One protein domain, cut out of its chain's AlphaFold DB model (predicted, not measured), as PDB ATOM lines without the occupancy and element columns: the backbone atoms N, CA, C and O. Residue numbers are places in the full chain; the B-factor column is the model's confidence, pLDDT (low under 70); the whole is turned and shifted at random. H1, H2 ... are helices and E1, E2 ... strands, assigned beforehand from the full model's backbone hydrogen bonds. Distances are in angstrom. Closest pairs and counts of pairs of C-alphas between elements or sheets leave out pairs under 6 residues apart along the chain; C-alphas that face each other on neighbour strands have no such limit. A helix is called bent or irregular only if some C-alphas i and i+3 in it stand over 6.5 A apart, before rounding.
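Overview. This is residues 175 to 183, 196 to 234 and 249 to 269 of the 537 residues of the protein "Hypothetical protein" of Guillardia theta (UniProt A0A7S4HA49). Two long helices, H2 and H3, lie side by side and run opposite ways, and a short third helix, H1, packs on residues 219 to 226 of H2, with the three helix centres making a triangle. The strand E1 lies apart from the three helices, and the short stretch 175 to 176 is paired with its residues 196 to 197. The printed part has 69 residues, with three named helices and one named strand in the order E1, H1, H2, H3. Its class is mostly helix. It is compact, with a radius of gyration of the C-alphas of 12.0 A, and it spans 36 by 26 by 21 A.

Arrangement. H2, residues 216 to 234, and H3, residues 249 to 267, touch with 16 pairs of C-alphas within 8 A. Their closest C-alphas are those of Pro 216 and Asn 264, 6.2 A apart. They run opposite ways at a shallow tilt of 23 degrees. H1, residues 206 to 211, touches H2 at residues 219 to 226 of H2 alone, and the closest C-alphas are those of Leu 211 and Thr 219, 5.7 A apart. H1 and H2 are a helical hairpin, running opposite ways at a shallow tilt of 28 degrees. H1 and H3 only just touch, with 3 pairs of C-alphas within 8 A, at residues 252 to 256 of H3 alone. Their closest C-alphas are those of Leu 207 and Val 253, 7.5 A apart, and they run the same way at a shallow tilt of 12 degrees. The helix packing is mostly aligned, with each of the three pairs of helices at a shallow tilt. E1, residues 196 to 200, pairs with no named strand and is apart from H1, H2 and H3. Residues 175 to 176 are paired, antiparallel, with residues 196 to 197 of E1. In H3 every O i to N i+4 pair is within hydrogen-bond range; in H2 it is 12 of 15 and in H1 1 of 2.

Along the chain. H2 has 19 residues and is 27.8 A long, from C-alpha 216 at (288.687, 81.996, 108.284) to C-alpha 234. It is irregular, but only just: C-alphas 217 and 220 are 6.7 A apart. H3, also 19 residues, is 26.6 A long and ends with C-alpha 267 at (280.777, 85.323, 108.158). H1 has six residues. E1 has five residues and begins with C-alpha 196 at (277.483, 65.672, 116.731).

Size, cuts and confidence. The two C-alphas farthest apart are those of Gln 234 and Asp 269, 37.1 A. Residues 184 to 195 are not printed, and C-alphas 183 and 196 are 9.3 A apart across that cut. Residues 235 to 248 are not printed either, and C-alphas 234 and 249 are 12.0 A apart across this second cut, which holds the link from H2 to H3. The links from E1 to H1 and from H1 to H2 are tight. The mean pLDDT of the printed part is 92.6, and no printed residue is under 70.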
ATOM      1  N   LEU A 175     281.467  68.613 116.426       93.19
ATOM      2  CA  LEU A 175     281.055  69.121 115.115       93.19
ATOM      3  C   LEU A 175     279.797  68.406 114.592       93.19
ATOM      4  O   LEU A 175     279.640  67.210 114.841       93.19
ATOM      5  N   PRO A 176     278.909  69.085 113.844       91.69
ATOM      6  CA  PRO A 176     277.823  68.435 113.113       91.69
ATOM      7  C   PRO A 176     278.342  67.319 112.200       91.69
ATOM      8  O   PRO A 176     279.380  67.474 111.548       91.69
ATOM      9  N   SER A 177     277.629  66.192 112.152       89.50
ATOM     10  CA  SER A 177     278.051  65.013 111.387       89.50
ATOM     11  C   SER A 177     278.242  65.286 109.890       89.50
ATOM     12  O   SER A 177     279.073  64.640 109.257       89.50
ATOM     13  N   GLU A 178     277.554  66.289 109.338       89.38
ATOM     14  CA  GLU A 178     277.653  66.707 107.936       89.38
ATOM     15  C   GLU A 178     279.013  67.337 107.606       89.38
ATOM     16  O   GLU A 178     279.428  67.341 106.447       89.38
ATOM     17  N   LEU A 179     279.713  67.873 108.612       89.94
ATOM     18  CA  LEU A 179     281.042  68.461 108.447       89.94
ATOM     19  C   LEU A 179     282.165  67.421 108.552       89.94
ATOM     20  O   LEU A 179     283.298  67.727 108.186       89.94
ATOM     21  N   VAL A 180     281.877  66.213 109.050       89.56
ATOM     22  CA  VAL A 180     282.898  65.198 109.341       89.56
ATOM     23  C   VAL A 180     282.890  64.094 108.274       89.56
ATOM     24  O   VAL A 180     281.919  63.338 108.167       89.56
ATOM     25  N   PRO A 181     283.978  63.936 107.495       83.25
ATOM     26  CA  PRO A 181     284.069  62.899 106.471       83.25
ATOM     27  C   PRO A 181     283.847  61.492 107.045       83.25
ATOM     28  O   PRO A 181     284.492  61.090 108.009       83.25
ATOM     29  N   GLY A 182     282.940  60.719 106.440       76.19
ATOM     30  CA  GLY A 182     282.679  59.323 106.824       76.19
ATOM     31  C   GLY A 182     281.767  59.121 108.043       76.19
ATOM     32  O   GLY A 182     281.399  57.981 108.328       76.19
ATOM     33  N   ALA A 183     281.332  60.190 108.719       71.88
ATOM     34  CA  ALA A 183     280.441  60.094 109.879       71.88
ATOM     35  C   ALA A 183     279.024  59.593 109.535       71.88
ATOM     36  O   ALA A 183     278.391  58.931 110.359       71.88
ATOM     37  N   ARG A 196     276.161  65.040 116.632       86.25
ATOM     38  CA  ARG A 196     277.483  65.672 116.731       86.25
ATOM     39  C   ARG A 196     278.566  64.615 116.896       86.25
ATOM     40  O   ARG A 196     278.414  63.675 117.674       86.25
ATOM     41  N   VAL A 197     279.681  64.804 116.204       91.00
ATOM     42  CA  VAL A 197     280.862  63.942 116.239       91.00
ATOM     43  C   VAL A 197     281.993  64.684 116.940       91.00
ATOM     44  O   VAL A 197     282.272  65.841 116.635       91.00
ATOM     45  N   LYS A 198     282.647  64.015 117.894       92.31
ATOM     46  CA  LYS A 198     283.824  64.565 118.569       92.31
ATOM     47  C   LYS A 198     285.039  64.458 117.655       92.31
ATOM     48  O   LYS A 198     285.394  63.361 117.234       92.31
ATOM     49  N   VAL A 199     285.678  65.589 117.396       93.19
ATOM     50  CA  VAL A 199     286.881  65.706 116.574       93.19
ATOM     51  C   VAL A 199     287.991  66.309 117.422       93.19
ATOM     52  O   VAL A 199     287.761  67.293 118.121       93.19
ATOM     53  N   SER A 200     289.177  65.701 117.390       93.25
ATOM     54  CA  SER A 200     290.354  66.244 118.071       93.25
ATOM     55  C   SER A 200     290.933  67.406 117.269       93.25
ATOM     56  O   SER A 200     291.102  67.291 116.057       93.25
ATOM     57  N   LEU A 201     291.246  68.503 117.953       93.00
ATOM     58  CA  LEU A 201     291.924  69.675 117.410       93.00
ATOM     59  C   LEU A 201     293.203  69.878 118.224       93.00
ATOM     60  O   LEU A 201     293.146  70.284 119.380       93.00
ATOM     61  N   SER A 202     294.350  69.513 117.654       91.56
ATOM     62  CA  SER A 202     295.649  69.568 118.340       91.56
ATOM     63  C   SER A 202     296.794  69.770 117.350       91.56
ATOM     64  O   SER A 202     296.607  69.610 116.140       91.56
ATOM     65  N   SER A 203     298.000  70.057 117.854       92.75
ATOM     66  CA  SER A 203     299.191  70.205 117.003       92.75
ATOM     67  C   SER A 203     299.648  68.913 116.303       92.75
ATOM     68  O   SER A 203     300.544  68.964 115.466       92.75
ATOM     69  N   GLN A 204     299.010  67.761 116.562       90.94
ATOM     70  CA  GLN A 204     299.250  66.518 115.808       90.94
ATOM     71  C   GLN A 204     298.745  66.583 114.355       90.94
ATOM     72  O   GLN A 204     299.113  65.743 113.526       90.94
ATOM     73  N   ASP A 205     297.869  67.541 114.048       94.50
ATOM     74  CA  ASP A 205     297.455  67.860 112.688       94.50
ATOM     75  C   ASP A 205     298.247  69.074 112.175       94.50
ATOM     76  O   ASP A 205     297.958  70.228 112.498       94.50
ATOM     77  N   GLU A 206     299.251  68.814 111.332       94.06
ATOM     78  CA  GLU A 206     300.092  69.857 110.732       94.06
ATOM     79  C   GLU A 206     299.309  70.862 109.876       94.06
ATOM     80  O   GLU A 206     299.746  72.007 109.711       94.06
ATOM     81  N   LEU A 207     298.177  70.448 109.289       96.25
ATOM     82  CA  LEU A 207     297.309  71.371 108.573       96.25
ATOM     83  C   LEU A 207     296.627  72.292 109.581       96.25
ATOM     84  O   LEU A 207     296.700  73.507 109.412       96.25
ATOM     85  N   PHE A 208     296.048  71.749 110.653       96.75
ATOM     86  CA  PHE A 208     295.399  72.553 111.690       96.75
ATOM     87  C   PHE A 208     296.341  73.599 112.303       96.75
ATOM     88  O   PHE A 208     295.947  74.758 112.428       96.75
ATOM     89  N   VAL A 209     297.604  73.247 112.582       96.31
ATOM     90  CA  VAL A 209     298.628  74.190 113.082       96.31
ATOM     91  C   VAL A 209     298.783  75.414 112.172       96.31
ATOM     92  O   VAL A 209     298.979  76.523 112.661       96.31
ATOM     93  N   LYS A 210     298.662  75.240 110.850       96.38
ATOM     94  CA  LYS A 210     298.754  76.338 109.873       96.38
ATOM     95  C   LYS A 210     297.460  77.138 109.740       96.38
ATOM     96  O   LYS A 210     297.505  78.253 109.233       96.38
ATOM     97  N   LEU A 211     296.318  76.576 110.137       97.69
ATOM     98  CA  LEU A 211     295.003  77.198 109.976       97.69
ATOM     99  C   LEU A 211     294.532  77.932 111.230       97.69
ATOM    100  O   LEU A 211     293.943  78.999 111.104       97.69
ATOM    101  N   ARG A 212     294.776  77.367 112.416       96.31
ATOM    102  CA  ARG A 212     294.170  77.768 113.698       96.31
ATOM    103  C   ARG A 212     294.293  79.251 114.043       96.31
ATOM    104  O   ARG A 212     293.340  79.830 114.557       96.31
ATOM    105  N   ASP A 213     295.424  79.860 113.698       96.50
ATOM    106  CA  ASP A 213     295.735  81.253 114.027       96.50
ATOM    107  C   ASP A 213     295.342  82.231 112.900       96.50
ATOM    108  O   ASP A 213     295.473  83.441 113.059       96.50
ATOM    109  N   LEU A 214     294.858  81.728 111.757       96.50
ATOM    110  CA  LEU A 214     294.454  82.546 110.612       96.50
ATOM    111  C   LEU A 214     292.994  82.976 110.711       96.50
ATOM    112  O   LEU A 214     292.146  82.248 111.226       96.50
ATOM    113  N   HIS A 215     292.674  84.106 110.086       95.88
ATOM    114  CA  HIS A 215     291.289  84.463 109.808       95.88
ATOM    115  C   HIS A 215     290.628  83.426 108.874       95.88
ATOM    116  O   HIS A 215     291.258  83.018 107.887       95.88
ATOM    117  N   PRO A 216     289.361  83.013 109.098       94.88
ATOM    118  CA  PRO A 216     288.687  81.996 108.284       94.88
ATOM    119  C   PRO A 216     288.726  82.253 106.771       94.88
ATOM    120  O   PRO A 216     288.889  81.306 105.998       94.88
ATOM    121  N   SER A 217     288.678  83.513 106.329       93.44
ATOM    122  CA  SER A 217     288.774  83.875 104.902       93.44
ATOM    123  C   SER A 217     290.129  83.544 104.260       93.44
ATOM    124  O   SER A 217     290.204  83.343 103.049       93.44
ATOM    125  N   LYS A 218     291.203  83.438 105.055       95.12
ATOM    126  CA  LYS A 218     292.564  83.128 104.589       95.12
ATOM    127  C   LYS A 218     292.858  81.623 104.554       95.12
ATOM    128  O   LYS A 218     293.766  81.193 103.847       95.12
ATOM    129  N   THR A 219     292.070  80.809 105.260       96.19
ATOM    130  CA  THR A 219     292.309  79.359 105.407       96.19
ATOM    131  C   THR A 219     292.175  78.568 104.102       96.19
ATOM    132  O   THR A 219     292.912  77.607 103.881       96.19
ATOM    133  N   GLN A 220     291.282  78.989 103.196       94.31
ATOM    134  CA  GLN A 220     290.988  78.252 101.961       94.31
ATOM    135  C   GLN A 220     292.218  78.097 101.059       94.31
ATOM    136  O   GLN A 220     292.390  77.055 100.421       94.31
ATOM    137  N   LYS A 221     293.092  79.110 101.024       95.31
ATOM    138  CA  LYS A 221     294.333  79.069 100.244       95.31
ATOM    139  C   LYS A 221     295.238  77.935 100.733       95.31
ATOM    140  O   LYS A 221     295.602  77.068  99.946       95.31
ATOM    141  N   THR A 222     295.512  77.896 102.035       96.38
ATOM    142  CA  THR A 222     296.363  76.878 102.668       96.38
ATOM    143  C   THR A 222     295.789  75.467 102.518       96.38
ATOM    144  O   THR A 222     296.531  74.525 102.243       96.38
ATOM    145  N   ILE A 223     294.465  75.314 102.634       96.81
ATOM    146  CA  ILE A 223     293.778  74.029 102.419       96.81
ATOM    147  C   ILE A 223     293.954  73.558 100.970       96.81
ATOM    148  O   ILE A 223     294.307  72.404 100.733       96.81
ATOM    149  N   THR A 224     293.758  74.452  99.998       95.94
ATOM    150  CA  THR A 224     293.868  74.127  98.565       95.94
ATOM    151  C   THR A 224     295.308  73.767  98.179       95.94
ATOM    152  O   THR A 224     295.542  72.803  97.449       95.94
ATOM    153  N   GLU A 225     296.298  74.491  98.708       95.00
ATOM    154  CA  GLU A 225     297.719  74.160  98.538       95.00
ATOM    155  C   GLU A 225     298.037  72.761  99.092       95.00
ATOM    156  O   GLU A 225     298.702  71.967  98.429       95.00
ATOM    157  N   ARG A 226     297.508  72.399 100.268       94.12
ATOM    158  CA  ARG A 226     297.714  71.056 100.831       94.12
ATOM    159  C   ARG A 226     297.017  69.956 100.021       94.12
ATOM    160  O   ARG A 226     297.626  68.910  99.802       94.12
ATOM    161  N   ASP A 227     295.793  70.199  99.555       93.38
ATOM    162  CA  ASP A 227     295.011  69.276  98.717       93.38
ATOM    163  C   ASP A 227     295.719  68.971  97.385       93.38
ATOM    164  O   ASP A 227     295.899  67.815  96.997       93.38
ATOM    165  N   THR A 228     296.203  70.012  96.701       93.12
ATOM    166  CA  THR A 228     296.956  69.867  95.443       93.12
ATOM    167  C   THR A 228     298.260  69.086  95.620       93.12
ATOM    168  O   THR A 228     298.593  68.247  94.774       93.12
ATOM    169  N   LEU A 229     298.972  69.292  96.733       90.94
ATOM    170  CA  LEU A 229     300.165  68.513  97.075       90.94
ATOM    171  C   LEU A 229     299.844  67.022  97.269       90.94
ATOM    172  O   LEU A 229     300.553  66.184  96.715       90.94
ATOM    173  N   LEU A 230     298.770  66.682  97.993       88.56
ATOM    174  CA  LEU A 230     298.359  65.285  98.210       88.56
ATOM    175  C   LEU A 230     297.974  64.591  96.900       88.56
ATOM    176  O   LEU A 230     298.462  63.497  96.610       88.56
ATOM    177  N   LYS A 231     297.180  65.260  96.057       87.06
ATOM    178  CA  LYS A 231     296.781  64.735  94.741       87.06
ATOM    179  C   LYS A 231     297.984  64.473  93.836       87.06
ATOM    180  O   LYS A 231     298.040  63.451  93.157       87.06
ATOM    181  N   THR A 232     298.974  65.365  93.852       85.25
ATOM    182  CA  THR A 232     300.203  65.202  93.059       85.25
ATOM    183  C   THR A 232     301.036  64.013  93.546       85.25
ATOM    184  O   THR A 232     301.554  63.256  92.729       85.25
ATOM    185  N   GLN A 233     301.130  63.805  94.864       82.38
ATOM    186  CA  GLN A 233     301.826  62.651  95.447       82.38
ATOM    187  C   GLN A 233     301.147  61.319  95.084       82.38
ATOM    188  O   GLN A 233     301.833  60.327  94.841       82.38
ATOM    189  N   GLN A 234     299.816  61.298  94.983       74.50
ATOM    190  CA  GLN A 234     299.061  60.096  94.624       74.50
ATOM    191  C   GLN A 234     299.190  59.684  93.162       74.50
ATOM    192  O   GLN A 234     299.260  58.489  92.882       74.50
ATOM    193  N   ASP A 249     295.426  62.086 106.134       89.38
ATOM    194  CA  ASP A 249     295.713  63.458 105.697       89.38
ATOM    195  C   ASP A 249     294.630  64.016 104.762       89.38
ATOM    196  O   ASP A 249     294.247  65.179 104.871       89.38
ATOM    197  N   GLU A 250     294.087  63.193 103.870       90.00
ATOM    198  CA  GLU A 250     292.977  63.570 102.998       90.00
ATOM    199  C   GLU A 250     291.693  63.779 103.790       90.00
ATOM    200  O   GLU A 250     290.983  64.754 103.548       90.00
ATOM    201  N   LYS A 251     291.418  62.931 104.790       91.25
ATOM    202  CA  LYS A 251     290.290  63.145 105.708       91.25
ATOM    203  C   LYS A 251     290.433  64.470 106.463       91.25
ATOM    204  O   LYS A 251     289.441  65.186 106.585       91.25
ATOM    205  N   ARG A 252     291.643  64.835 106.910       92.88
ATOM    206  CA  ARG A 252     291.934  66.132 107.558       92.88
ATOM    207  C   ARG A 252     291.712  67.311 106.611       92.88
ATOM    208  O   ARG A 252     291.044  68.273 106.985       92.88
ATOM    209  N   VAL A 253     292.192  67.226 105.365       95.44
ATOM    210  CA  VAL A 253     291.927  68.251 104.336       95.44
ATOM    211  C   VAL A 253     290.426  68.390 104.083       95.44
ATOM    212  O   VAL A 253     289.916  69.508 104.081       95.44
ATOM    213  N   MET A 254     289.703  67.280 103.911       94.44
ATOM    214  CA  MET A 254     288.255  67.287 103.683       94.44
ATOM    215  C   MET A 254     287.488  67.897 104.863       94.44
ATOM    216  O   MET A 254     286.603  68.726 104.652       94.44
ATOM    217  N   LEU A 255     287.849  67.525 106.094       95.31
ATOM    218  CA  LEU A 255     287.288  68.085 107.322       95.31
ATOM    219  C   LEU A 255     287.502  69.601 107.379       95.31
ATOM    220  O   LEU A 255     286.543  70.362 107.507       95.31
ATOM    221  N   HIS A 256     288.750  70.059 107.252       96.81
ATOM    222  CA  HIS A 256     289.064  71.482 107.350       96.81
ATOM    223  C   HIS A 256     288.486  72.293 106.188       96.81
ATOM    224  O   HIS A 256     288.083  73.435 106.406       96.81
ATOM    225  N   ALA A 257     288.354  71.711 104.991       96.56
ATOM    226  CA  ALA A 257     287.636  72.318 103.872       96.56
ATOM    227  C   ALA A 257     286.143  72.508 104.186       96.56
ATOM    228  O   ALA A 257     285.600  73.590 103.955       96.56
ATOM    229  N   ALA A 258     285.483  71.493 104.756       96.06
ATOM    230  CA  ALA A 258     284.076  71.575 105.147       96.06
ATOM    231  C   ALA A 258     283.854  72.615 106.256       96.06
ATOM    232  O   ALA A 258     282.994  73.489 106.120       96.06
ATOM    233  N   VAL A 259     284.673  72.580 107.313       96.69
ATOM    234  CA  VAL A 259     284.609  73.540 108.427       96.69
ATOM    235  C   VAL A 259     284.923  74.959 107.945       96.69
ATOM    236  O   VAL A 259     284.175  75.881 108.254       96.69
ATOM    237  N   SER A 260     285.970  75.156 107.138       96.69
ATOM    238  CA  SER A 260     286.311  76.472 106.576       96.69
ATOM    239  C   SER A 260     285.190  77.029 105.694       96.69
ATOM    240  O   SER A 260     284.822  78.197 105.826       96.69
ATOM    241  N   SER A 261     284.587  76.199 104.837       96.06
ATOM    242  CA  SER A 261     283.442  76.610 104.019       96.06
ATOM    243  C   SER A 261     282.247  77.016 104.882       96.06
ATOM    244  O   SER A 261     281.616  78.039 104.616       96.06
ATOM    245  N   TYR A 262     281.957  76.252 105.938       96.19
ATOM    246  CA  TYR A 262     280.889  76.567 106.884       96.19
ATOM    247  C   TYR A 262     281.132  77.905 107.596       96.19
ATOM    248  O   TYR A 262     280.256  78.769 107.593       96.19
ATOM    249  N   LEU A 263     282.333  78.117 108.142       96.31
ATOM    250  CA  LEU A 263     282.689  79.358 108.835       96.31
ATOM    251  C   LEU A 263     282.651  80.578 107.906       96.31
ATOM    252  O   LEU A 263     282.154  81.631 108.292       96.31
ATOM    253  N   ASN A 264     283.113  80.445 106.661       95.19
ATOM    254  CA  ASN A 264     283.038  81.536 105.688       95.19
ATOM    255  C   ASN A 264     281.594  81.880 105.297       95.19
ATOM    256  O   ASN A 264     281.276  83.056 105.140       95.19
ATOM    257  N   LYS A 265     280.702  80.885 105.184       95.88
ATOM    258  CA  LYS A 265     279.266  81.139 104.978       95.88
ATOM    259  C   LYS A 265     278.648  81.864 106.171       95.88
ATOM    260  O   LYS A 265     277.851  82.770 105.965       95.88
ATOM    261  N   LEU A 266     279.035  81.497 107.394       94.44
ATOM    262  CA  LEU A 266     278.586  82.183 108.605       94.44
ATOM    263  C   LEU A 266     279.029  83.652 108.617       94.44
ATOM    264  O   LEU A 266     278.225  84.521 108.920       94.44
ATOM    265  N   LEU A 267     280.273  83.946 108.231       93.94
ATOM    266  CA  LEU A 267     280.777  85.323 108.158       93.94
ATOM    267  C   LEU A 267     280.055  86.188 107.113       93.94
ATOM    268  O   LEU A 267     280.037  87.410 107.250       93.94
ATOM    269  N   GLN A 268     279.472  85.564 106.087       93.31
ATOM    270  CA  GLN A 268     278.667  86.220 105.051       93.31
ATOM    271  C   GLN A 268     277.184  86.355 105.432       93.31
ATOM    272  O   GLN A 268     276.435  87.020 104.714       93.31
ATOM    273  N   ASP A 269     276.740  85.725 106.525       95.19
ATOM    274  CA  ASP A 269     275.371  85.870 107.012       95.19
ATOM    275  C   ASP A 269     275.131  87.305 107.490       95.19
ATOM    276  O   ASP A 269     275.852  87.823 108.341       95.19
TER     277      ASP A 269